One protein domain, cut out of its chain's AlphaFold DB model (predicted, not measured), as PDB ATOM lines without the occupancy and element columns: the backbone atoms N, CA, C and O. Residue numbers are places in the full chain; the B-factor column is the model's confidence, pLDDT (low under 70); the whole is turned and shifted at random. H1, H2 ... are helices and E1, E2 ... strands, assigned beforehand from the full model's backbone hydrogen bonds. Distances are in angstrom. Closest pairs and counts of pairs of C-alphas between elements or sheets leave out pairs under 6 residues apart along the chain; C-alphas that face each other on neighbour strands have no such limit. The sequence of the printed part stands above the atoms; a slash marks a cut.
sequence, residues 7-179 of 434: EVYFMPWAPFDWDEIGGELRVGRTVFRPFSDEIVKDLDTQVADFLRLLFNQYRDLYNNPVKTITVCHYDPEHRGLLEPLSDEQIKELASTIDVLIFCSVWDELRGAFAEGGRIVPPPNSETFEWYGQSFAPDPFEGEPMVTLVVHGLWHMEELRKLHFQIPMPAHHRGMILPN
ATOM      1  N   GLU A   7     158.463 109.918 158.252       92.38
ATOM      2  CA  GLU A   7     158.957 110.726 159.349       92.38
ATOM      3  C   GLU A   7     160.110 110.025 160.055       92.38
ATOM      4  O   GLU A   7     160.006 108.866 160.444       92.38
ATOM      5  N   VAL A   8     161.225 110.730 160.220       94.06
ATOM      6  CA  VAL A   8     162.384 110.227 160.957       94.06
ATOM      7  C   VAL A   8     162.564 111.017 162.241       94.06
ATOM      8  O   VAL A   8     162.541 112.246 162.229       94.06
ATOM      9  N   TYR A   9     162.780 110.297 163.336       97.06
ATOM     10  CA  TYR A   9     163.174 110.863 164.617       97.06
ATOM     11  C   TYR A   9     164.575 110.392 164.964       97.06
ATOM     12  O   TYR A   9     164.883 109.214 164.788       97.06
ATOM     13  N   PHE A  10     165.444 111.294 165.410       97.06
ATOM     14  CA  PHE A  10     166.847 110.953 165.634       97.06
ATOM     15  C   PHE A  10     167.542 111.889 166.626       97.06
ATOM     16  O   PHE A  10     167.173 113.055 166.753       97.06
ATOM     17  N   MET A  11     168.578 111.377 167.291       96.75
ATOM     18  CA  MET A  11     169.522 112.110 168.137       96.75
ATOM     19  C   MET A  11     170.889 112.133 167.444       96.75
ATOM     20  O   MET A  11     171.578 111.106 167.404       96.75
ATOM     21  N   PRO A  12     171.296 113.273 166.866       95.19
ATOM     22  CA  PRO A  12     172.497 113.326 166.049       95.19
ATOM     23  C   PRO A  12     173.790 113.361 166.854       95.19
ATOM     24  O   PRO A  12     174.837 113.094 166.284       95.19
ATOM     25  N   TRP A  13     173.745 113.704 168.142       93.69
ATOM     26  CA  TRP A  13     174.958 113.917 168.936       93.69
ATOM     27  C   TRP A  13     175.058 113.059 170.188       93.69
ATOM     28  O   TRP A  13     176.033 113.217 170.912       93.69
ATOM     29  N   ALA A  14     174.116 112.140 170.419       92.88
ATOM     30  CA  ALA A  14     174.199 111.183 171.517       92.88
ATOM     31  C   ALA A  14     175.231 110.092 171.162       92.88
ATOM     32  O   ALA A  14     174.931 109.231 170.325       92.88
ATOM     33  N   PRO A  15     176.450 110.108 171.742       89.44
ATOM     34  CA  PRO A  15     177.535 109.229 171.334       89.44
ATOM     35  C   PRO A  15     177.434 107.900 172.089       89.44
ATOM     36  O   PRO A  15     178.303 107.568 172.885       89.44
ATOM     37  N   PHE A  16     176.340 107.164 171.906       94.06
ATOM     38  CA  PHE A  16     176.137 105.894 172.602       94.06
ATOM     39  C   PHE A  16     177.212 104.864 172.251       94.06
ATOM     40  O   PHE A  16     177.564 104.719 171.076       94.06
ATOM     41  N   ASP A  17     177.701 104.127 173.253       93.88
ATOM     42  CA  ASP A  17     178.604 102.994 173.044       93.88
ATOM     43  C   ASP A  17     177.831 101.800 172.471       93.88
ATOM     44  O   ASP A  17     177.369 100.915 173.187       93.88
ATOM     45  N   TRP A  18     177.603 101.811 171.157       94.38
ATOM     46  CA  TRP A  18     176.806 100.781 170.489       94.38
ATOM     47  C   TRP A  18     177.442  99.393 170.515       94.38
ATOM     48  O   TRP A  18     176.702  98.406 170.460       94.38
ATOM     49  N   ASP A  19     178.770  99.322 170.628       93.25
ATOM     50  CA  ASP A  19     179.503  98.064 170.747       93.25
ATOM     51  C   ASP A  19     179.191  97.409 172.097       93.25
ATOM     52  O   ASP A  19     178.845  96.227 172.148       93.25
ATOM     53  N   GLU A  20     179.212  98.188 173.182       93.12
ATOM     54  CA  GLU A  20     178.835  97.695 174.504       93.12
ATOM     55  C   GLU A  20     177.318  97.494 174.643       93.12
ATOM     56  O   GLU A  20     176.875  96.502 175.235       93.12
ATOM     57  N   ILE A  21     176.502  98.381 174.055       94.19
ATOM     58  CA  ILE A  21     175.031  98.301 174.063       94.19
ATOM     59  C   ILE A  21     174.518  97.076 173.291       94.19
ATOM     60  O   ILE A  21     173.482  96.524 173.667       94.19
ATOM     61  N   GLY A  22     175.238  96.609 172.271       92.94
ATOM     62  CA  GLY A  22     174.807  95.497 171.418       92.94
ATOM     63  C   GLY A  22     173.883  95.929 170.274       92.94
ATOM     64  O   GLY A  22     173.057  95.143 169.818       92.94
ATOM     65  N   GLY A  23     174.006  97.181 169.817       92.56
ATOM     66  CA  GLY A  23     173.340  97.705 168.615       92.56
ATOM     67  C   GLY A  23     171.882  98.164 168.764       92.56
ATOM     68  O   GLY A  23     171.385  98.861 167.881       92.56
ATOM     69  N   GLU A  24     171.195  97.841 169.861       94.88
ATOM     70  CA  GLU A  24     169.828  98.304 170.126       94.88
ATOM     71  C   GLU A  24     169.621  98.635 171.603       94.88
ATOM     72  O   GLU A  24     170.045  97.897 172.490       94.88
ATOM     73  N   LEU A  25     168.887  99.719 171.855       95.94
ATOM     74  CA  LEU A  25     168.379 100.073 173.172       95.94
ATOM     75  C   LEU A  25     166.857 100.238 173.105       95.94
ATOM     76  O   LEU A  25     166.352 100.909 172.207       95.94
ATOM     77  N   ARG A  26     166.115  99.653 174.051       96.00
ATOM     78  CA  ARG A  26     164.648  99.745 174.103       96.00
ATOM     79  C   ARG A  26     164.179 100.369 175.409       96.00
ATOM     80  O   ARG A  26     164.630  99.968 176.478       96.00
ATOM     81  N   VAL A  27     163.255 101.320 175.298       97.12
ATOM     82  CA  VAL A  27     162.589 101.984 176.424       97.12
ATOM     83  C   VAL A  27     161.115 102.153 176.074       97.12
ATOM     84  O   VAL A  27     160.772 102.809 175.092       97.12
ATOM     85  N   GLY A  28     160.234 101.532 176.849       95.88
ATOM     86  CA  GLY A  28     158.831 101.355 176.512       95.88
ATOM     87  C   GLY A  28     158.684 100.735 175.124       95.88
ATOM     88  O   GLY A  28     159.277  99.701 174.810       95.88
ATOM     89  N   ARG A  29     157.906 101.405 174.274       96.75
ATOM     90  CA  ARG A  29     157.722 101.033 172.864       96.75
ATOM     91  C   ARG A  29     158.752 101.665 171.931       96.75
ATOM     92  O   ARG A  29     158.743 101.380 170.735       96.75
ATOM     93  N   THR A  30     159.632 102.517 172.443       97.50
ATOM     94  CA  THR A  30     160.650 103.190 171.642       97.50
ATOM     95  C   THR A  30     161.919 102.355 171.555       97.50
ATOM     96  O   THR A  30     162.422 101.826 172.545       97.50
ATOM     97  N   VAL A  31     162.455 102.272 170.342       96.94
ATOM     98  CA  VAL A  31     163.674 101.556 169.989       96.94
ATOM     99  C   VAL A  31     164.684 102.551 169.440       96.94
ATOM    100  O   VAL A  31     164.384 103.297 168.510       96.94
ATOM    101  N   PHE A  32     165.885 102.541 169.999       97.00
ATOM    102  CA  PHE A  32     167.009 103.371 169.591       97.00
ATOM    103  C   PHE A  32     168.072 102.486 168.950       97.00
ATOM    104  O   PHE A  32     168.466 101.471 169.530       97.00
ATOM    105  N   ARG A  33     168.534 102.863 167.757       95.94
ATOM    106  CA  ARG A  33     169.564 102.127 167.009       95.94
ATOM    107  C   ARG A  33     170.513 103.091 166.297       95.94
ATOM    108  O   ARG A  33     170.084 104.187 165.922       95.94
ATOM    109  N   PRO A  34     171.776 102.709 166.056       96.50
ATOM    110  CA  PRO A  34     172.658 103.487 165.202       96.50
ATOM    111  C   PRO A  34     172.141 103.464 163.760       96.50
ATOM    112  O   PRO A  34     171.750 102.415 163.245       96.50
ATOM    113  N   PHE A  35     172.163 104.614 163.086       95.62
ATOM    114  CA  PHE A  35     171.870 104.682 161.661       95.62
ATOM    115  C   PHE A  35     172.857 103.815 160.879       95.62
ATOM    116  O   PHE A  35     174.072 103.977 160.999       95.62
ATOM    117  N   SER A  36     172.326 102.907 160.068       93.06
ATOM    118  CA  SER A  36     173.097 101.977 159.251       93.06
ATOM    119  C   SER A  36     172.354 101.657 157.956       93.06
ATOM    120  O   SER A  36     171.151 101.906 157.833       93.06
ATOM    121  N   ASP A  37     173.060 101.057 156.994       89.75
ATOM    122  CA  ASP A  37     172.442 100.608 155.743       89.75
ATOM    123  C   ASP A  37     171.346  99.553 155.968       89.75
ATOM    124  O   ASP A  37     170.433  99.434 155.152       89.75
ATOM    125  N   GLU A  38     171.372  98.831 157.092       88.56
ATOM    126  CA  GLU A  38     170.326  97.866 157.441       88.56
ATOM    127  C   GLU A  38     168.975  98.527 157.721       88.56
ATOM    128  O   GLU A  38     167.943  97.940 157.398       88.56
ATOM    129  N   ILE A  39     168.965  99.744 158.278       86.38
ATOM    130  CA  ILE A  39     167.729 100.498 158.553       86.38
ATOM    131  C   ILE A  39     167.061 100.936 157.249       86.38
ATOM    132  O   ILE A  39     165.836 100.991 157.163       86.38
ATOM    133  N   VAL A  40     167.859 101.237 156.222       88.25
ATOM    134  CA  VAL A  40     167.361 101.771 154.948       88.25
ATOM    135  C   VAL A  40     167.227 100.719 153.846       88.25
ATOM    136  O   VAL A  40     166.801 101.057 152.745       88.25
ATOM    137  N   LYS A  41     167.563  99.452 154.117       88.38
ATOM    138  CA  LYS A  41     167.605  98.385 153.100       88.38
ATOM    139  C   LYS A  41     166.251  98.113 152.434       88.38
ATOM    140  O   LYS A  41     166.214  97.777 151.256       88.38
ATOM    141  N   ASP A  42     165.167  98.267 153.194       85.69
ATOM    142  CA  ASP A  42     163.795  97.989 152.757       85.69
ATOM    143  C   ASP A  42     163.045  99.277 152.354       85.69
ATOM    144  O   ASP A  42     161.847  99.242 152.079       85.69
ATOM    145  N   LEU A  43     163.739 100.423 152.328       85.44
ATOM    146  CA  LEU A  43     163.176 101.718 151.941       85.44
ATOM    147  C   LEU A  43     163.366 101.991 150.444       85.44
ATOM    148  O   LEU A  43     164.246 101.431 149.788       85.44
ATOM    149  N   ASP A  44     162.566 102.918 149.911       86.81
ATOM    150  CA  ASP A  44     162.796 103.467 148.574       86.81
ATOM    151  C   ASP A  44     164.204 104.085 148.477       86.81
ATOM    152  O   ASP A  44     164.677 104.745 149.406       86.81
ATOM    153  N   THR A  45     164.876 103.885 147.340       87.44
ATOM    154  CA  THR A  45     166.250 104.360 147.123       87.44
ATOM    155  C   THR A  45     166.379 105.869 147.329       87.44
ATOM    156  O   THR A  45     167.354 106.314 147.926       87.44
ATOM    157  N   GLN A  46     165.383 106.658 146.916       86.00
ATOM    158  CA  GLN A  46     165.404 108.111 147.092       86.00
ATOM    159  C   GLN A  46     165.330 108.504 148.572       86.00
ATOM    160  O   GLN A  46     166.056 109.390 149.017       86.00
ATOM    161  N   VAL A  47     164.502 107.800 149.353       87.31
ATOM    162  CA  VAL A  47     164.397 108.001 150.805       87.31
ATOM    163  C   VAL A  47     165.707 107.630 151.498       87.31
ATOM    164  O   VAL A  47     166.211 108.393 152.324       87.31
ATOM    165  N   ALA A  48     166.284 106.480 151.146       90.00
ATOM    166  CA  ALA A  48     167.558 106.028 151.693       90.00
ATOM    167  C   ALA A  48     168.688 107.032 151.402       90.00
ATOM    168  O   ALA A  48     169.442 107.402 152.306       90.00
ATOM    169  N   ASP A  49     168.781 107.519 150.164       90.00
ATOM    170  CA  ASP A  49     169.798 108.486 149.744       90.00
ATOM    171  C   ASP A  49     169.620 109.849 150.416       90.00
ATOM    172  O   ASP A  49     170.606 110.479 150.810       90.00
ATOM    173  N   PHE A  50     168.376 110.280 150.621       89.69
ATOM    174  CA  PHE A  50     168.081 111.485 151.385       89.69
ATOM    175  C   PHE A  50     168.546 111.382 152.837       89.69
ATOM    176  O   PHE A  50     169.232 112.285 153.313       89.69
ATOM    177  N   LEU A  51     168.230 110.285 153.533       92.25
ATOM    178  CA  LEU A  51     168.654 110.087 154.922       92.25
ATOM    179  C   LEU A  51     170.180 110.044 155.040       92.25
ATOM    180  O   LEU A  51     170.746 110.698 155.917       92.25
ATOM    181  N   ARG A  52     170.861 109.356 154.114       93.69
ATOM    182  CA  ARG A  52     172.331 109.366 154.037       93.69
ATOM    183  C   ARG A  52     172.870 110.782 153.845       93.69
ATOM    184  O   ARG A  52     173.820 111.166 154.523       93.69
ATOM    185  N   LEU A  53     172.275 111.564 152.942       92.44
ATOM    186  CA  LEU A  53     172.689 112.942 152.693       92.44
ATOM    187  C   LEU A  53     172.477 113.833 153.923       92.44
ATOM    188  O   LEU A  53     173.381 114.595 154.266       92.44
ATOM    189  N   LEU A  54     171.312 113.729 154.566       93.00
ATOM    190  CA  LEU A  54     170.929 114.476 155.764       93.00
ATOM    191  C   LEU A  54     171.887 114.198 156.916       93.00
ATOM    192  O   LEU A  54     172.475 115.121 157.475       93.00
ATOM    193  N   PHE A  55     172.088 112.926 157.242       95.12
ATOM    194  CA  PHE A  55     172.943 112.521 158.350       95.12
ATOM    195  C   PHE A  55     174.418 112.836 158.086       95.12
ATOM    196  O   PHE A  55     175.119 113.273 158.999       95.12
ATOM    197  N   ASN A  56     174.855 112.804 156.824       94.88
ATOM    198  CA  ASN A  56     176.167 113.309 156.423       94.88
ATOM    199  C   ASN A  56     176.335 114.832 156.549       94.88
ATOM    200  O   ASN A  56     177.452 115.299 156.328       94.88
ATOM    201  N   GLN A  57     175.312 115.624 156.895       95.56
ATOM    202  CA  GLN A  57     175.478 117.060 157.185       95.56
ATOM    203  C   GLN A  57     175.773 117.366 158.657       95.56
ATOM    204  O   GLN A  57     176.200 118.478 158.972       95.56
ATOM    205  N   TYR A  58     175.592 116.407 159.567       95.69
ATOM    206  CA  TYR A  58     175.857 116.629 160.986       95.69
ATOM    207  C   TYR A  58     177.358 116.598 161.281       95.69
ATOM    208  O   TYR A  58     178.110 115.765 160.757       95.69
ATOM    209  N   ARG A  59     177.813 117.547 162.100       95.06
ATOM    210  CA  ARG A  59     179.220 117.759 162.441       95.06
ATOM    211  C   ARG A  59     179.441 117.736 163.949       95.06
ATOM    212  O   ARG A  59     178.597 118.202 164.718       95.06
ATOM    213  N   ASP A  60     180.594 117.216 164.349       91.56
ATOM    214  CA  ASP A  60     181.097 117.289 165.717       91.56
ATOM    215  C   ASP A  60     181.690 118.677 166.035       91.56
ATOM    216  O   ASP A  60     181.660 119.613 165.227       91.56
ATOM    217  N   LEU A  61     182.256 118.819 167.236       89.31
ATOM    218  CA  LEU A  61     182.862 120.069 167.701       89.31
ATOM    219  C   LEU A  61     184.037 120.534 166.823       89.31
ATOM    220  O   LEU A  61     184.319 121.726 166.736       89.31
ATOM    221  N   TYR A  62     184.713 119.593 166.169       90.31
ATOM    222  CA  TYR A  62     185.902 119.806 165.353       90.31
ATOM    223  C   TYR A  62     185.575 119.875 163.858       90.31
ATOM    224  O   TYR A  62     186.484 119.829 163.029       90.31
ATOM    225  N   ASN A  63     184.289 120.012 163.514       91.50
ATOM    226  CA  ASN A  63     183.789 120.045 162.144       91.50
ATOM    227  C   ASN A  63     184.062 118.748 161.348       91.50
ATOM    228  O   ASN A  63     184.057 118.759 160.116       91.50
ATOM    229  N   ASN A  64     184.269 117.618 162.027       92.88
ATOM    230  CA  ASN A  64     184.263 116.303 161.390       92.88
ATOM    231  C   ASN A  64     182.823 115.780 161.300       92.88
ATOM    232  O   ASN A  64     181.988 116.153 162.126       92.88
ATOM    233  N   PRO A  65     182.500 114.897 160.340       92.88
ATOM    234  CA  PRO A  65     181.232 114.177 160.350       92.88
ATOM    235  C   PRO A  65     181.025 113.438 161.675       92.88
ATOM    236  O   PRO A  65     181.960 112.821 162.195       92.88
ATOM    237  N   VAL A  66     179.807 113.488 162.216       93.12
ATOM    238  CA  VAL A  66     179.484 112.687 163.401       93.12
ATOM    239  C   VAL A  66     179.604 111.206 163.047       93.12
ATOM    240  O   VAL A  66     179.128 110.771 162.001       93.12
ATOM    241  N   LYS A  67     180.247 110.425 163.923       89.81
ATOM    242  CA  LYS A  67     180.494 108.995 163.687       89.81
ATOM    243  C   LYS A  67     179.208 108.177 163.582       89.81
ATOM    244  O   LYS A  67     179.154 107.229 162.805       89.81
ATOM    245  N   THR A  68     178.197 108.523 164.376       92.06
ATOM    246  CA  THR A  68     176.949 107.765 164.469       92.06
ATOM    247  C   THR A  68     175.786 108.694 164.794       92.06
ATOM    248  O   THR A  68     175.878 109.500 165.714       92.06
ATOM    249  N   ILE A  69     174.689 108.553 164.053       96.12
ATOM    250  CA  ILE A  69     173.395 109.168 164.367       96.12
ATOM    251  C   ILE A  69     172.524 108.097 165.009       96.12
ATOM    252  O   ILE A  69     172.439 106.992 164.481       96.12
ATOM    253  N   THR A  70     171.861 108.406 166.119       97.12
ATOM    254  CA  THR A  70     170.910 107.474 166.735       97.12
ATOM    255  C   THR A  70     169.525 107.715 166.166       97.12
ATOM    256  O   THR A  70     169.002 108.815 166.305       97.12
ATOM    257  N   VAL A  71     168.913 106.711 165.547       96.81
ATOM    258  CA  VAL A  71     167.534 106.783 165.053       96.81
ATOM    259  C   VAL A  71     166.585 106.231 166.109       96.81
ATOM    260  O   VAL A  71     166.874 105.220 166.750       96.81
ATOM    261  N   CYS A  72     165.452 106.906 166.277       96.88
ATOM    262  CA  CYS A  72     164.392 106.557 167.209       96.88
ATOM    263  C   CYS A  72     163.194 106.007 166.426       96.88
ATOM    264  O   CYS A  72     162.612 106.700 165.589       96.88
ATOM    265  N   HIS A  73     162.795 104.777 166.723       94.94
ATOM    266  CA  HIS A  73     161.626 104.127 166.139       94.94
ATOM    267  C   HIS A  73     160.583 103.858 167.218       94.94
ATOM    268  O   HIS A  73     160.926 103.434 168.318       94.94
ATOM    269  N   TYR A  74     159.309 104.082 166.912       96.25
ATOM    270  CA  TYR A  74     158.213 103.755 167.820       96.25
ATOM    271  C   TYR A  74     157.520 102.480 167.346       96.25
ATOM    272  O   TYR A  74     156.911 102.482 166.278       96.25
ATOM    273  N   ASP A  75     157.594 101.427 168.154       95.06
ATOM    274  CA  ASP A  75     156.971 100.125 167.904       95.06
ATOM    275  C   ASP A  75     157.231  99.583 166.478       95.06
ATOM    276  O   ASP A  75     156.287  99.303 165.724       95.06
ATOM    277  N   PRO A  76     158.512  99.495 166.053       92.75
ATOM    278  CA  PRO A  76     158.862  99.166 164.673       92.75
ATOM    279  C   PRO A  76     158.367  97.780 164.246       92.75
ATOM    280  O   PRO A  76     158.148  97.560 163.056       92.75
ATOM    281  N   GLU A  77     158.153  96.858 165.188       92.88
ATOM    282  CA  GLU A  77     157.638  95.516 164.909       92.88
ATOM    283  C   GLU A  77     156.207  95.526 164.355       92.88
ATOM    284  O   GLU A  77     155.874  94.708 163.497       92.88
ATOM    285  N   HIS A  78     155.363  96.448 164.824       92.44
ATOM    286  CA  HIS A  78     153.957  96.529 164.416       92.44
ATOM    287  C   HIS A  78     153.701  97.635 163.397       92.44
ATOM    288  O   HIS A  78     152.758  97.541 162.608       92.44
ATOM    289  N   ARG A  79     154.516  98.692 163.419       91.19
ATOM    290  CA  ARG A  79     154.313  99.881 162.585       91.19
ATOM    291  C   ARG A  79     155.227  99.947 161.375       91.19
ATOM    292  O   ARG A  79     154.892 100.636 160.423       91.19
ATOM    293  N   GLY A  80     156.350  99.239 161.387       86.56
ATOM    294  CA  GLY A  80     157.410  99.458 160.415       86.56
ATOM    295  C   GLY A  80     158.249 100.698 160.738       86.56
ATOM    296  O   GLY A  80     158.129 101.318 161.797       86.56
ATOM    297  N   LEU A  81     159.158 101.031 159.825       88.19
ATOM    298  CA  LEU A  81     160.128 102.108 159.996       88.19
ATOM    299  C   LEU A  81     159.624 103.395 159.334       88.19
ATOM    300  O   LEU A  81     159.077 103.358 158.238       88.19
ATOM    301  N   LEU A  82     159.899 104.533 159.976       88.44
ATOM    302  CA  LEU A  82     159.637 105.884 159.460       88.44
ATOM    303  C   LEU A  82     158.160 106.249 159.247       88.44
ATOM    304  O   LEU A  82     157.852 107.170 158.490       88.44
ATOM    305  N   GLU A  83     157.240 105.550 159.906       90.25
ATOM    306  CA  GLU A  83     155.832 105.937 159.907       90.25
ATOM    307  C   GLU A  83     155.606 107.202 160.760       90.25
ATOM    308  O   GLU A  83     156.137 107.279 161.873       90.25
ATOM    309  N   PRO A  84     154.783 108.167 160.302       93.00
ATOM    310  CA  PRO A  84     154.461 109.373 161.065       93.00
ATOM    311  C   PRO A  84     153.902 109.068 162.456       93.00
ATOM    312  O   PRO A  84     153.046 108.192 162.609       93.00
ATOM    313  N   LEU A  85     154.352 109.794 163.477       95.00
ATOM    314  CA  LEU A  85     153.890 109.600 164.853       95.00
ATOM    315  C   LEU A  85     152.678 110.489 165.178       95.00
ATOM    316  O   LEU A  85     152.564 111.609 164.689       95.00
ATOM    317  N   SER A  86     151.767 109.994 166.020       95.81
ATOM    318  CA  SER A  86     150.732 110.829 166.646       95.81
ATOM    319  C   SER A  86     151.321 111.672 167.781       95.81
ATOM    320  O   SER A  86     152.379 111.343 168.321       95.81
ATOM    321  N   ASP A  87     150.611 112.715 168.209       96.44
ATOM    322  CA  ASP A  87     151.042 113.577 169.319       96.44
ATOM    323  C   ASP A  87     151.290 112.786 170.617       96.44
ATOM    324  O   ASP A  87     152.236 113.062 171.358       96.44
ATOM    325  N   GLU A  88     150.482 111.757 170.890       95.88
ATOM    326  CA  GLU A  88     150.662 110.867 172.042       95.88
ATOM    327  C   GLU A  88     151.954 110.052 171.937       95.88
ATOM    328  O   GLU A  88     152.674 109.910 172.924       95.88
ATOM    329  N   GLN A  89     152.276 109.558 170.741       96.38
ATOM    330  CA  GLN A  89     153.493 108.784 170.487       96.38
ATOM    331  C   GLN A  89     154.740 109.669 170.556       96.38
ATOM    332  O   GLN A  89     155.761 109.249 171.093       96.38
ATOM    333  N   ILE A  90     154.647 110.914 170.084       96.88
ATOM    334  CA  ILE A  90     155.691 111.938 170.238       96.88
ATOM    335  C   ILE A  90     155.905 112.252 171.725       96.88
ATOM    336  O   ILE A  90     157.045 112.353 172.180       96.88
ATOM    337  N   LYS A  91     154.824 112.373 172.511       96.38
ATOM    338  CA  LYS A  91     154.905 112.578 173.966       96.38
ATOM    339  C   LYS A  91     155.561 111.384 174.671       96.38
ATOM    340  O   LYS A  91     156.378 111.591 175.572       96.38
ATOM    341  N   GLU A  92     155.225 110.157 174.281       96.50
ATOM    342  CA  GLU A  92     155.853 108.946 174.821       96.50
ATOM    343  C   GLU A  92     157.338 108.880 174.443       96.50
ATOM    344  O   GLU A  92     158.172 108.753 175.334       96.50
ATOM    345  N   LEU A  93     157.691 109.105 173.171       97.19
ATOM    346  CA  LEU A  93     159.079 109.201 172.703       97.19
ATOM    347  C   LEU A  93     159.876 110.230 173.521       97.19
ATOM    348  O   LEU A  93     160.942 109.910 174.045       97.19
ATOM    349  N   ALA A  94     159.337 111.434 173.720       97.31
ATOM    350  CA  ALA A  94     159.976 112.449 174.556       97.31
ATOM    351  C   ALA A  94     160.213 111.958 175.997       97.31
ATOM    352  O   ALA A  94     161.263 112.227 176.575       97.31
ATOM    353  N   SER A  95     159.264 111.203 176.553       97.88
ATOM    354  CA  SER A  95     159.364 110.628 177.898       97.88
ATOM    355  C   SER A  95     160.426 109.526 177.977       97.88
ATOM    356  O   SER A  95     161.163 109.451 178.957       97.88
ATOM    357  N   THR A  96     160.559 108.694 176.939       97.94
ATOM    358  CA  THR A  96     161.619 107.671 176.865       97.94
ATOM    359  C   THR A  96     163.015 108.291 176.780       97.94
ATOM    360  O   THR A  96     163.953 107.789 177.392       97.94
ATOM    361  N   ILE A  97     163.153 109.433 176.101       97.38
ATOM    362  CA  ILE A  97     164.406 110.195 176.056       97.38
ATOM    363  C   ILE A  97     164.723 110.799 177.430       97.38
ATOM    364  O   ILE A  97     165.870 110.736 177.867       97.38
ATOM    365  N   ASP A  98     163.726 111.315 178.156       98.06
ATOM    366  CA  ASP A  98     163.922 111.812 179.528       98.06
ATOM    367  C   ASP A  98     164.444 110.701 180.465       98.06
ATOM    368  O   ASP A  98     165.327 110.946 181.291       98.06
ATOM    369  N   VAL A  99     163.966 109.464 180.285       97.94
ATOM    370  CA  VAL A  99     164.468 108.268 180.985       97.94
ATOM    371  C   VAL A  99     165.926 107.966 180.619       97.94
ATOM    372  O   VAL A  99     166.737 107.737 181.518       97.94
ATOM    373  N   LEU A 100     166.291 108.001 179.333       96.62
ATOM    374  CA  LEU A 100     167.676 107.780 178.889       96.62
ATOM    375  C   LEU A 100     168.645 108.823 179.444       96.62
ATOM    376  O   LEU A 100     169.736 108.474 179.904       96.62
ATOM    377  N   ILE A 101     168.234 110.091 179.431       96.06
ATOM    378  CA  ILE A 101     169.007 111.196 179.999       96.06
ATOM    379  C   ILE A 101     169.243 110.931 181.479       96.06
ATOM    380  O   ILE A 101     170.381 110.973 181.931       96.06
ATOM    381  N   PHE A 102     168.194 110.599 182.231       96.88
ATOM    382  CA  PHE A 102     168.340 110.286 183.646       96.88
ATOM    383  C   PHE A 102     169.291 109.109 183.890       96.88
ATOM    384  O   PHE A 102     170.210 109.247 184.694       96.88
ATOM    385  N   CYS A 103     169.141 107.999 183.159       95.31
ATOM    386  CA  CYS A 103     169.998 106.821 183.333       95.31
ATOM    387  C   CYS A 103     171.472 107.091 183.008       95.31
ATOM    388  O   CYS A 103     172.343 106.433 183.568       95.31
ATOM    389  N   SER A 104     171.751 108.043 182.117       93.50
ATOM    390  CA  SER A 104     173.117 108.410 181.731       93.50
ATOM    391  C   SER A 104     173.726 109.420 182.707       93.50
ATOM    392  O   SER A 104     174.825 109.234 183.216       93.50
ATOM    393  N   VAL A 105     172.987 110.488 183.020       92.31
ATOM    394  CA  VAL A 105     173.452 111.568 183.903       92.31
ATOM    395  C   VAL A 105     173.602 111.081 185.338       92.31
ATOM    396  O   VAL A 105     174.599 111.380 185.998       92.31
ATOM    397  N   TRP A 106     172.605 110.358 185.849       92.88
ATOM    398  CA  TRP A 106     172.591 109.947 187.247       92.88
ATOM    399  C   TRP A 106     173.651 108.889 187.545       92.88
ATOM    400  O   TRP A 106     174.267 108.958 188.605       92.88
ATOM    401  N   ASP A 107     173.912 107.957 186.625       89.81
ATOM    402  CA  ASP A 107     174.933 106.930 186.843       89.81
ATOM    403  C   ASP A 107     176.350 107.511 186.873       89.81
ATOM    404  O   ASP A 107     177.109 107.204 187.791       89.81
ATOM    405  N   GLU A 108     176.680 108.429 185.960       88.75
ATOM    406  CA  GLU A 108     177.972 109.124 185.992       88.75
ATOM    407  C   GLU A 108     178.134 109.982 187.251       88.75
ATOM    408  O   GLU A 108     179.194 109.972 187.884       88.75
ATOM    409  N   LEU A 109     177.076 110.692 187.666       88.62
ATOM    410  CA  LEU A 109     177.076 111.432 188.930       88.62
ATOM    411  C   LEU A 109     177.314 110.490 190.111       88.62
ATOM    412  O   LEU A 109     178.207 110.730 190.921       88.62
ATOM    413  N   ARG A 110     176.540 109.408 190.203       89.50
ATOM    414  CA  ARG A 110     176.662 108.404 191.260       89.50
ATOM    415  C   ARG A 110     178.072 107.817 191.293       89.50
ATOM    416  O   ARG A 110     178.654 107.767 192.372       89.50
ATOM    417  N   GLY A 111     178.628 107.418 190.149       85.62
ATOM    418  CA  GLY A 111     179.996 106.911 190.036       85.62
ATOM    419  C   GLY A 111     181.023 107.920 190.551       85.62
ATOM    420  O   GLY A 111     181.813 107.598 191.437       85.62
ATOM    421  N   ALA A 112     180.936 109.175 190.101       83.56
ATOM    422  CA  ALA A 112     181.832 110.244 190.539       83.56
ATOM    423  C   ALA A 112     181.759 110.505 192.056       83.56
ATOM    424  O   ALA A 112     182.790 110.697 192.712       83.56
ATOM    425  N   PHE A 113     180.554 110.480 192.638       82.88
ATOM    426  CA  PHE A 113     180.391 110.561 194.089       82.88
ATOM    427  C   PHE A 113     180.986 109.340 194.779       82.88
ATOM    428  O   PHE A 113     181.792 109.509 195.686       82.88
ATOM    429  N   ALA A 114     180.631 108.127 194.354       81.31
ATOM    430  CA  ALA A 114     181.059 106.882 194.983       81.31
ATOM    431  C   ALA A 114     182.583 106.696 194.957       81.31
ATOM    432  O   ALA A 114     183.153 106.198 195.932       81.31
ATOM    433  N   GLU A 115     183.255 107.145 193.899       76.94
ATOM    434  CA  GLU A 115     184.714 107.103 193.749       76.94
ATOM    435  C   GLU A 115     185.420 108.305 194.386       76.94
ATOM    436  O   GLU A 115     186.639 108.286 194.558       76.94
ATOM    437  N   GLY A 116     184.678 109.338 194.798       68.88
ATOM    438  CA  GLY A 116     185.231 110.540 195.419       68.88
ATOM    439  C   GLY A 116     186.085 111.379 194.472       68.88
ATOM    440  O   GLY A 116     186.993 112.071 194.929       68.88
ATOM    441  N   GLY A 117     185.822 111.308 193.169       62.28
ATOM    442  CA  GLY A 117     186.534 112.061 192.148       62.28
ATOM    443  C   GLY A 117     185.646 112.306 190.935       62.28
ATOM    444  O   GLY A 117     184.919 111.425 190.497       62.28
ATOM    445  N   ARG A 118     185.719 113.507 190.354       58.00
ATOM    446  CA  ARG A 118     185.147 113.765 189.026       58.00
ATOM    447  C   ARG A 118     186.200 113.413 187.979       58.00
ATOM    448  O   ARG A 118     187.088 114.223 187.721       58.00
ATOM    449  N   ILE A 119     186.120 112.213 187.403       52.66
ATOM    450  CA  ILE A 119     186.990 111.820 186.282       52.66
ATOM    451  C   ILE A 119     186.538 112.549 185.002       52.66
ATOM    452  O   ILE A 119     187.370 113.092 184.275       52.66
ATOM    453  N   VAL A 120     185.221 112.658 184.781       62.06
ATOM    454  CA  VAL A 120     184.587 113.380 183.661       62.06
ATOM    455  C   VAL A 120     183.279 114.017 184.166       62.06
ATOM    456  O   VAL A 120     182.613 113.425 185.013       62.06
ATOM    457  N   PRO A 121     182.914 115.250 183.755       69.12
ATOM    458  CA  PRO A 121     181.585 115.783 184.047       69.12
ATOM    459  C   PRO A 121     180.507 114.935 183.351       69.12
ATOM    460  O   PRO A 121     180.725 114.577 182.192       69.12
ATOM    461  N   PRO A 122     179.338 114.715 183.987       79.19
ATOM    462  CA  PRO A 122     178.255 113.963 183.364       79.19
ATOM    463  C   PRO A 122     177.857 114.583 182.019       79.19
ATOM    464  O   PRO A 122     178.025 115.808 181.846       79.19
ATOM    465  N   PRO A 123     177.309 113.793 181.075       79.38
ATOM    466  CA  PRO A 123     176.667 114.345 179.899       79.38
ATOM    467  C   PRO A 123     175.578 115.311 180.360       79.38
ATOM    468  O   PRO A 123     175.024 115.194 181.451       79.38
ATOM    469  N   ASN A 124     175.288 116.311 179.547       86.31
ATOM    470  CA  ASN A 124     174.131 117.161 179.786       86.31
ATOM    471  C   ASN A 124     172.976 116.724 178.903       86.31
ATOM    472  O   ASN A 124     173.135 115.933 177.969       86.31
ATOM    473  N   SER A 125     171.795 117.254 179.196       90.31
ATOM    474  CA  SER A 125     170.611 116.886 178.435       90.31
ATOM    475  C   SER A 125     170.661 117.354 176.981       90.31
ATOM    476  O   SER A 125     170.002 116.737 176.148       90.31
ATOM    477  N   GLU A 126     171.463 118.370 176.636       90.31
ATOM    478  CA  GLU A 126     171.632 118.798 175.242       90.31
ATOM    479  C   GLU A 126     172.315 117.752 174.359       90.31
ATOM    480  O   GLU A 126     172.076 117.713 173.155       90.31
ATOM    481  N   THR A 127     173.123 116.868 174.950       90.31
ATOM    482  CA  THR A 127     173.741 115.745 174.223       90.31
ATOM    483  C   THR A 127     172.680 114.811 173.614       90.31
ATOM    484  O   THR A 127     172.923 114.150 172.607       90.31
ATOM    485  N   PHE A 128     171.479 114.798 174.197       93.69
ATOM    486  CA  PHE A 128     170.337 113.972 173.805       93.69
ATOM    487  C   PHE A 128     169.250 114.776 173.076       93.69
ATOM    488  O   PHE A 128     168.097 114.341 173.005       93.69
ATOM    489  N   GLU A 129     169.573 115.966 172.558       91.88
ATOM    490  CA  GLU A 129     168.644 116.674 171.681       91.88
ATOM    491  C   GLU A 129     168.264 115.793 170.493       91.88
ATOM    492  O   GLU A 129     169.099 115.129 169.877       91.88
ATOM    493  N   TRP A 130     166.970 115.783 170.194       93.88
ATOM    494  CA  TRP A 130     166.393 114.973 169.140       93.88
ATOM    495  C   TRP A 130     165.557 115.839 168.215       93.88
ATOM    496  O   TRP A 130     164.993 116.861 168.616       93.88
ATOM    497  N   TYR A 131     165.474 115.399 166.968       93.81
ATOM    498  CA  TYR A 131     164.776 116.094 165.903       93.81
ATOM    499  C   TYR A 131     163.797 115.139 165.238       93.81
ATOM    500  O   TYR A 131     164.104 113.962 165.056       93.81
ATOM    501  N   GLY A 132     162.624 115.660 164.888       92.88
ATOM    502  CA  GLY A 132     161.670 115.011 163.999       92.88
ATOM    503  C   GLY A 132     161.705 115.693 162.642       92.88
ATOM    504  O   GLY A 132     161.653 116.923 162.566       92.88
ATOM    505  N   GLN A 133     161.804 114.911 161.573       89.25
ATOM    506  CA  GLN A 133     161.762 115.423 160.213       89.25
ATOM    507  C   GLN A 133     160.805 114.594 159.370       89.25
ATOM    508  O   GLN A 133     161.059 113.427 159.071       89.25
ATOM    509  N   SER A 134     159.714 115.230 158.957       87.62
ATOM    510  CA  SER A 134     158.761 114.655 158.017       87.62
ATOM    511  C   SER A 134     159.177 114.969 156.575       87.62
ATOM    512  O   SER A 134     159.630 116.075 156.268       87.62
ATOM    513  N   PHE A 135     158.995 114.015 155.669       82.44
ATOM    514  CA  PHE A 135     159.251 114.182 154.241       82.44
ATOM    515  C   PHE A 135     158.301 113.308 153.411       82.44
ATOM    516  O   PHE A 135     157.697 112.353 153.897       82.44
ATOM    517  N   ALA A 136     158.114 113.672 152.147       74.44
ATOM    518  CA  ALA A 136     157.383 112.869 151.168       74.44
ATOM    519  C   ALA A 136     158.382 112.288 150.142       74.44
ATOM    520  O   ALA A 136     159.557 112.629 150.205       74.44
ATOM    521  N   PRO A 137     157.963 111.442 149.192       65.50
ATOM    522  CA  PRO A 137     158.777 111.075 148.029       65.50
ATOM    523  C   PRO A 137     158.946 112.232 147.028       65.50
ATOM    524  O   PRO A 137     160.026 112.465 146.503       65.50
ATOM    525  N   ASP A 138     157.892 113.020 146.806       64.81
ATOM    526  CA  ASP A 138     157.901 114.158 145.873       64.81
ATOM    527  C   ASP A 138     158.995 115.241 146.102       64.81
ATOM    528  O   ASP A 138     159.430 115.827 145.110       64.81
ATOM    529  N   PRO A 139     159.517 115.541 147.319       56.38
ATOM    530  CA  PRO A 139     160.673 116.432 147.493       56.38
ATOM    531  C   PRO A 139     161.952 115.978 146.777       56.38
ATOM    532  O   PRO A 139     162.912 116.746 146.761       56.38
ATOM    533  N   PHE A 140     161.989 114.783 146.178       62.34
ATOM    534  CA  PHE A 140     163.140 114.282 145.424       62.34
ATOM    535  C   PHE A 140     163.103 114.607 143.920       62.34
ATOM    536  O   PHE A 140     164.030 114.236 143.203       62.34
ATOM    537  N   GLU A 141     162.098 115.344 143.419       66.56
ATOM    538  CA  GLU A 141     162.109 115.864 142.034       66.56
ATOM    539  C   GLU A 141     163.130 117.012 141.813       66.56
ATOM    540  O   GLU A 141     163.277 117.518 140.699       66.56
ATOM    541  N   GLY A 142     163.889 117.399 142.848       74.06
ATOM    542  CA  GLY A 142     164.956 118.404 142.801       74.06
ATOM    543  C   GLY A 142     165.999 118.218 143.910       74.06
ATOM    544  O   GLY A 142     166.034 117.189 144.582       74.06
ATOM    545  N   GLU A 143     166.875 119.212 144.106       81.00
ATOM    546  CA  GLU A 143     167.823 119.187 145.231       81.00
ATOM    547  C   GLU A 143     167.062 119.253 146.570       81.00
ATOM    548  O   GLU A 143     166.205 120.130 146.729       81.00
ATOM    549  N   PRO A 144     167.355 118.371 147.548       83.38
ATOM    550  CA  PRO A 144     166.654 118.362 148.826       83.38
ATOM    551  C   PRO A 144     166.841 119.683 149.573       83.38
ATOM    552  O   PRO A 144     167.968 120.099 149.857       83.38
ATOM    553  N   MET A 145     165.730 120.324 149.930       84.19
ATOM    554  CA  MET A 145     165.717 121.593 150.658       84.19
ATOM    555  C   MET A 145     165.427 121.361 152.140       84.19
ATOM    556  O   MET A 145     164.602 120.518 152.495       84.19
ATOM    557  N   VAL A 146     166.062 122.147 153.009       82.94
ATOM    558  CA  VAL A 146     165.733 122.210 154.437       82.94
ATOM    559  C   VAL A 146     165.234 123.599 154.786       82.94
ATOM    560  O   VAL A 146     165.768 124.613 154.336       82.94
ATOM    561  N   THR A 147     164.207 123.622 155.624       83.06
ATOM    562  CA  THR A 147     163.657 124.842 156.191       83.06
ATOM    563  C   THR A 147     164.344 125.145 157.516       83.06
ATOM    564  O   THR A 147     164.282 124.353 158.454       83.06
ATOM    565  N   LEU A 148     164.988 126.304 157.596       80.56
ATOM    566  CA  LEU A 148     165.666 126.815 158.779       80.56
ATOM    567  C   LEU A 148     164.853 127.960 159.379       80.56
ATOM    568  O   LEU A 148     164.388 128.844 158.659       80.56
ATOM    569  N   VAL A 149     164.729 127.978 160.704       79.19
ATOM    570  CA  VAL A 149     164.162 129.119 161.429       79.19
ATOM    571  C   VAL A 149     165.309 129.910 162.040       79.19
ATOM    572  O   VAL A 149     165.960 129.451 162.974       79.19
ATOM    573  N   VAL A 150     165.569 131.102 161.507       73.88
ATOM    574  CA  VAL A 150     166.679 131.962 161.935       73.88
ATOM    575  C   VAL A 150     166.113 133.339 162.280       73.88
ATOM    576  O   VAL A 150     165.509 133.994 161.435       73.88
ATOM    577  N   HIS A 151     166.261 133.774 163.536       74.88
ATOM    578  CA  HIS A 151     165.677 135.027 164.056       74.88
ATOM    579  C   HIS A 151     164.156 135.162 163.816       74.88
ATOM    580  O   HIS A 151     163.653 136.248 163.536       74.88
ATOM    581  N   GLY A 152     163.416 134.051 163.890       79.31
ATOM    582  CA  GLY A 152     161.969 134.028 163.640       79.31
ATOM    583  C   GLY A 152     161.568 134.136 162.163       79.31
ATOM    584  O   GLY A 152     160.376 134.173 161.863       79.31
ATOM    585  N   LEU A 153     162.536 134.163 161.242       79.44
ATOM    586  CA  LEU A 153     162.306 134.097 159.802       79.44
ATOM    587  C   LEU A 153     162.529 132.679 159.289       79.44
ATOM    588  O   LEU A 153     163.403 131.955 159.766       79.44
ATOM    589  N   TRP A 154     161.739 132.314 158.287       84.50
ATOM    590  CA  TRP A 154     161.821 131.033 157.603       84.50
ATOM    591  C   TRP A 154     162.732 131.192 156.385       84.50
ATOM    592  O   TRP A 154     162.419 131.962 155.477       84.50
ATOM    593  N   HIS A 155     163.858 130.484 156.377       85.50
ATOM    594  CA  HIS A 155     164.784 130.403 155.249       85.50
ATOM    595  C   HIS A 155     164.753 128.990 154.676       85.50
ATOM    596  O   HIS A 155     164.687 128.024 155.430       85.50
ATOM    597  N   MET A 156     164.808 128.861 153.354       86.38
ATOM    598  CA  MET A 156     164.970 127.566 152.693       86.38
ATOM    599  C   MET A 156     166.334 127.530 152.025       86.38
ATOM    600  O   MET A 156     166.684 128.455 151.294       86.38
ATOM    601  N   GLU A 157     167.082 126.459 152.255       89.75
ATOM    602  CA  GLU A 157     168.398 126.259 151.654       89.75
ATOM    603  C   GLU A 157     168.574 124.810 151.207       89.75
ATOM    604  O   GLU A 157     167.952 123.898 151.755       89.75
ATOM    605  N   GLU A 158     169.428 124.599 150.209       90.56
ATOM    606  CA  GLU A 158     169.805 123.253 149.779       90.56
ATOM    607  C   GLU A 158     170.570 122.544 150.901       90.56
ATOM    608  O   GLU A 158     171.577 123.050 151.403       90.56
ATOM    609  N   LEU A 159     170.142 121.330 151.250       89.88
ATOM    610  CA  LEU A 159     170.731 120.526 152.322       89.88
ATOM    611  C   LEU A 159     172.249 120.359 152.160       89.88
ATOM    612  O   LEU A 159     172.987 120.438 153.136       89.88
ATOM    613  N   ARG A 160     172.735 120.197 150.922       90.81
ATOM    614  CA  ARG A 160     174.167 120.032 150.601       90.81
ATOM    615  C   ARG A 160     175.036 121.238 150.970       90.81
ATOM    616  O   ARG A 160     176.254 121.100 151.037       90.81
ATOM    617  N   LYS A 161     174.438 122.419 151.139       91.38
ATOM    618  CA  LYS A 161     175.147 123.658 151.493       91.38
ATOM    619  C   LYS A 161     175.192 123.896 153.000       91.38
ATOM    620  O   LYS A 161     175.819 124.858 153.439       91.38
ATOM    621  N   LEU A 162     174.517 123.057 153.782       91.88
ATOM    622  CA  LEU A 162     174.355 123.232 155.216       91.88
ATOM    623  C   LEU A 162     175.168 122.202 155.985       91.88
ATOM    624  O   LEU A 162     175.195 121.032 155.630       91.88
ATOM    625  N   HIS A 163     175.750 122.631 157.099       93.50
ATOM    626  CA  HIS A 163     176.278 121.735 158.119       93.50
ATOM    627  C   HIS A 163     175.602 122.036 159.456       93.50
ATOM    628  O   HIS A 163     175.466 123.201 159.835       93.50
ATOM    629  N   PHE A 164     175.221 120.986 160.182       92.94
ATOM    630  CA  PHE A 164     174.615 121.089 161.509       92.94
ATOM    631  C   PHE A 164     175.651 120.716 162.561       92.94
ATOM    632  O   PHE A 164     175.945 119.539 162.771       92.94
ATOM    633  N   GLN A 165     176.245 121.722 163.192       91.50
ATOM    634  CA  GLN A 165     177.267 121.509 164.209       91.50
ATOM    635  C   GLN A 165     176.637 121.292 165.584       91.50
ATOM    636  O   GLN A 165     175.674 121.970 165.940       91.50
ATOM    637  N   ILE A 166     177.221 120.376 166.359       88.69
ATOM    638  CA  ILE A 166     176.872 120.180 167.766       88.69
ATOM    639  C   ILE A 166     176.940 121.508 168.543       88.69
ATOM    640  O   ILE A 166     177.928 122.243 168.420       88.69
ATOM    641  N   PRO A 167     175.932 121.834 169.369       82.31
ATOM    642  CA  PRO A 167     176.032 122.953 170.293       82.31
ATOM    643  C   PRO A 167     177.228 122.762 171.236       82.31
ATOM    644  O   PRO A 167     177.398 121.687 171.803       82.31
ATOM    645  N   MET A 168     178.031 123.810 171.465       80.38
ATOM    646  CA  MET A 168     179.162 123.760 172.411       80.38
ATOM    647  C   MET A 168     178.789 123.145 173.774       80.38
ATOM    648  O   MET A 168     179.576 122.340 174.275       80.38
ATOM    649  N   PRO A 169     177.619 123.465 174.377       77.12
ATOM    650  CA  PRO A 169     177.199 122.821 175.613       77.12
ATOM    651  C   PRO A 169     177.042 121.312 175.460       77.12
ATOM    652  O   PRO A 169     177.558 120.594 176.300       77.12
ATOM    653  N   ALA A 170     176.424 120.822 174.381       77.38
ATOM    654  CA  ALA A 170     176.128 119.404 174.141       77.38
ATOM    655  C   ALA A 170     177.372 118.511 173.969       77.38
ATOM    656  O   ALA A 170     177.256 117.302 173.794       77.38
ATOM    657  N   HIS A 171     178.579 119.084 173.983       76.56
ATOM    658  CA  HIS A 171     179.798 118.305 173.880       76.56
ATOM    659  C   HIS A 171     180.074 117.515 175.166       76.56
ATOM    660  O   HIS A 171     180.473 118.070 176.192       76.56
ATOM    661  N   HIS A 172     179.955 116.194 175.065       77.44
ATOM    662  CA  HIS A 172     180.427 115.245 176.064       77.44
ATOM    663  C   HIS A 172     181.730 114.572 175.595       77.44
ATOM    664  O   HIS A 172     181.916 114.284 174.409       77.44
ATOM    665  N   ARG A 173     182.664 114.349 176.528       73.12
ATOM    666  CA  ARG A 173     183.936 113.672 176.248       73.12
ATOM    667  C   ARG A 173     183.797 112.183 176.531       73.12
ATOM    668  O   ARG A 173     183.930 111.781 177.677       73.12
ATOM    669  N   GLY A 174     183.644 111.388 175.480       82.69
ATOM    670  CA  GLY A 174     183.569 109.934 175.587       82.69
ATOM    671  C   GLY A 174     182.328 109.382 174.908       82.69
ATOM    672  O   GLY A 174     181.654 110.095 174.161       82.69
ATOM    673  N   MET A 175     182.081 108.102 175.158       88.50
ATOM    674  CA  MET A 175     180.866 107.411 174.750       88.50
ATOM    675  C   MET A 175     179.909 107.348 175.940       88.50
ATOM    676  O   MET A 175     180.355 107.268 177.082       88.50
ATOM    677  N   ILE A 176     178.607 107.380 175.671       90.31
ATOM    678  CA  ILE A 176     177.569 107.265 176.693       90.31
ATOM    679  C   ILE A 176     177.120 105.812 176.792       90.31
ATOM    680  O   ILE A 176     176.696 105.215 175.801       90.31
ATOM    681  N   LEU A 177     177.126 105.286 178.012       91.50
ATOM    682  CA  LEU A 177     176.537 104.000 178.347       91.50
ATOM    683  C   LEU A 177     175.460 104.212 179.420       91.50
ATOM    684  O   LEU A 177     175.794 104.389 180.590       91.50
ATOM    685  N   PRO A 178     174.163 104.219 179.059       92.31
ATOM    686  CA  PRO A 178     173.102 104.306 180.054       92.31
ATOM    687  C   PRO A 178     173.165 103.108 181.006       92.31
ATOM    688  O   PRO A 178     173.306 101.969 180.552       92.31
ATOM    689  N   ASN A 179     173.003 103.340 182.312       90.50
ATOM    690  CA  ASN A 179     172.967 102.251 183.288       90.50
ATOM    691  C   ASN A 179     171.802 101.300 182.973       90.50
ATOM    692  O   ASN A 179     170.632 101.662 183.105       90.50
TER     693      ASN A 179
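AT A GLANCE: This is residues 7 to 179 of the 434 residues of an uncharacterized protein of Armatimonadetes bacterium (UniProt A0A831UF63). A strongly twisted sheet of five strands has one long helix, H5, slanting over one face with its residues 89 to 100, while the rest of H5 runs on past the sheet. Away from the sheet, E6 and E7 form a separate hairpin whose tip, residues 149 to 154, sticks out. The printed part has 173 residues with seven named helices and seven named strands, in the order E1 H1 E2 E3 H2 H3 E4 H4 H5 H6 E5 H7 E6 E7; the class is mixed, helices and strands. The large sheet runs E2, E3, E4, E1, E5, all antiparallel. The whole is compact, with a radius of gyration of the C-alphas of 17.0 A, yet elongated, spanning 58 by 38 by 30 A.

IN THESE COORDINATES: Find C-alpha 7 at (158.957, 110.726, 159.349), where E1, residues 7 to 11, begins and runs 13.8 A. Next come H1, residues 18 to 21, E2, 25 to 27, E3, 30 to 34, H2, 37 to 40, and H3, 45 to 55, 15.4 A long. Read on to E4, residues 70 to 74, and H4, 76 to 79. H5, residues 87 to 115, starts at (151.042, 113.577, 169.319) and runs 42.1 A. After it lie H6, 125 to 128, E5, 131 to 135, H7, 138 to 141, E6, 145 to 150, 15.3 A, and E7, 153 to 158, 16.6 A, ending at (169.805, 123.253, 149.779).

HOW THE PARTS SIT: Begin at the large sheet: E2 and E3 form a hairpin, with N 25 and O 32 2.9 A apart. Look next at N 31 of E3 and O 73 of E4, 2.8 A, then N 72 of E4 and O 9 of E1, 2.8 A, and N 8 of E1 and O 133 of E5, 2.9 A. H5 is on this sheet at a height of 10.8 A, slantwise to the strands at 43 degrees to E4 on the local plane; the closest C-alphas of H5 and E2 are Thr 96 and Val 27, 5.8 A. H5 and H6 only just touch, with 3 pairs of C-alphas within 8 A, the closest Ile 101 and Ser 125 at 6.1 A. H1, H3 and H6 only graze the sheet; H2, H4 and H7 are not on it, H4 only just, with 4 pairs of C-alphas within 10 A. H3 is near H2 and H7. The hairpin of E6 and E7 has N 148 and O 155 2.8 A apart, and both strands are apart from E5. Every O i to N i+4 pair is within hydrogen-bond range in H3, and 24 of 25 in H5; the other helices are too short for one.

THE WHOLE: The C-alphas of Gly 116 and Glu 141, the two farthest apart, are 58.4 A from each other. The printed part has no cut. The link from H3 to E4, 14 residues, is long, and residues 159 to 179 hold no named element. Mean pLDDT of the printed part is 88.6; residues 116 to 121 and 137 to 141 are under 70.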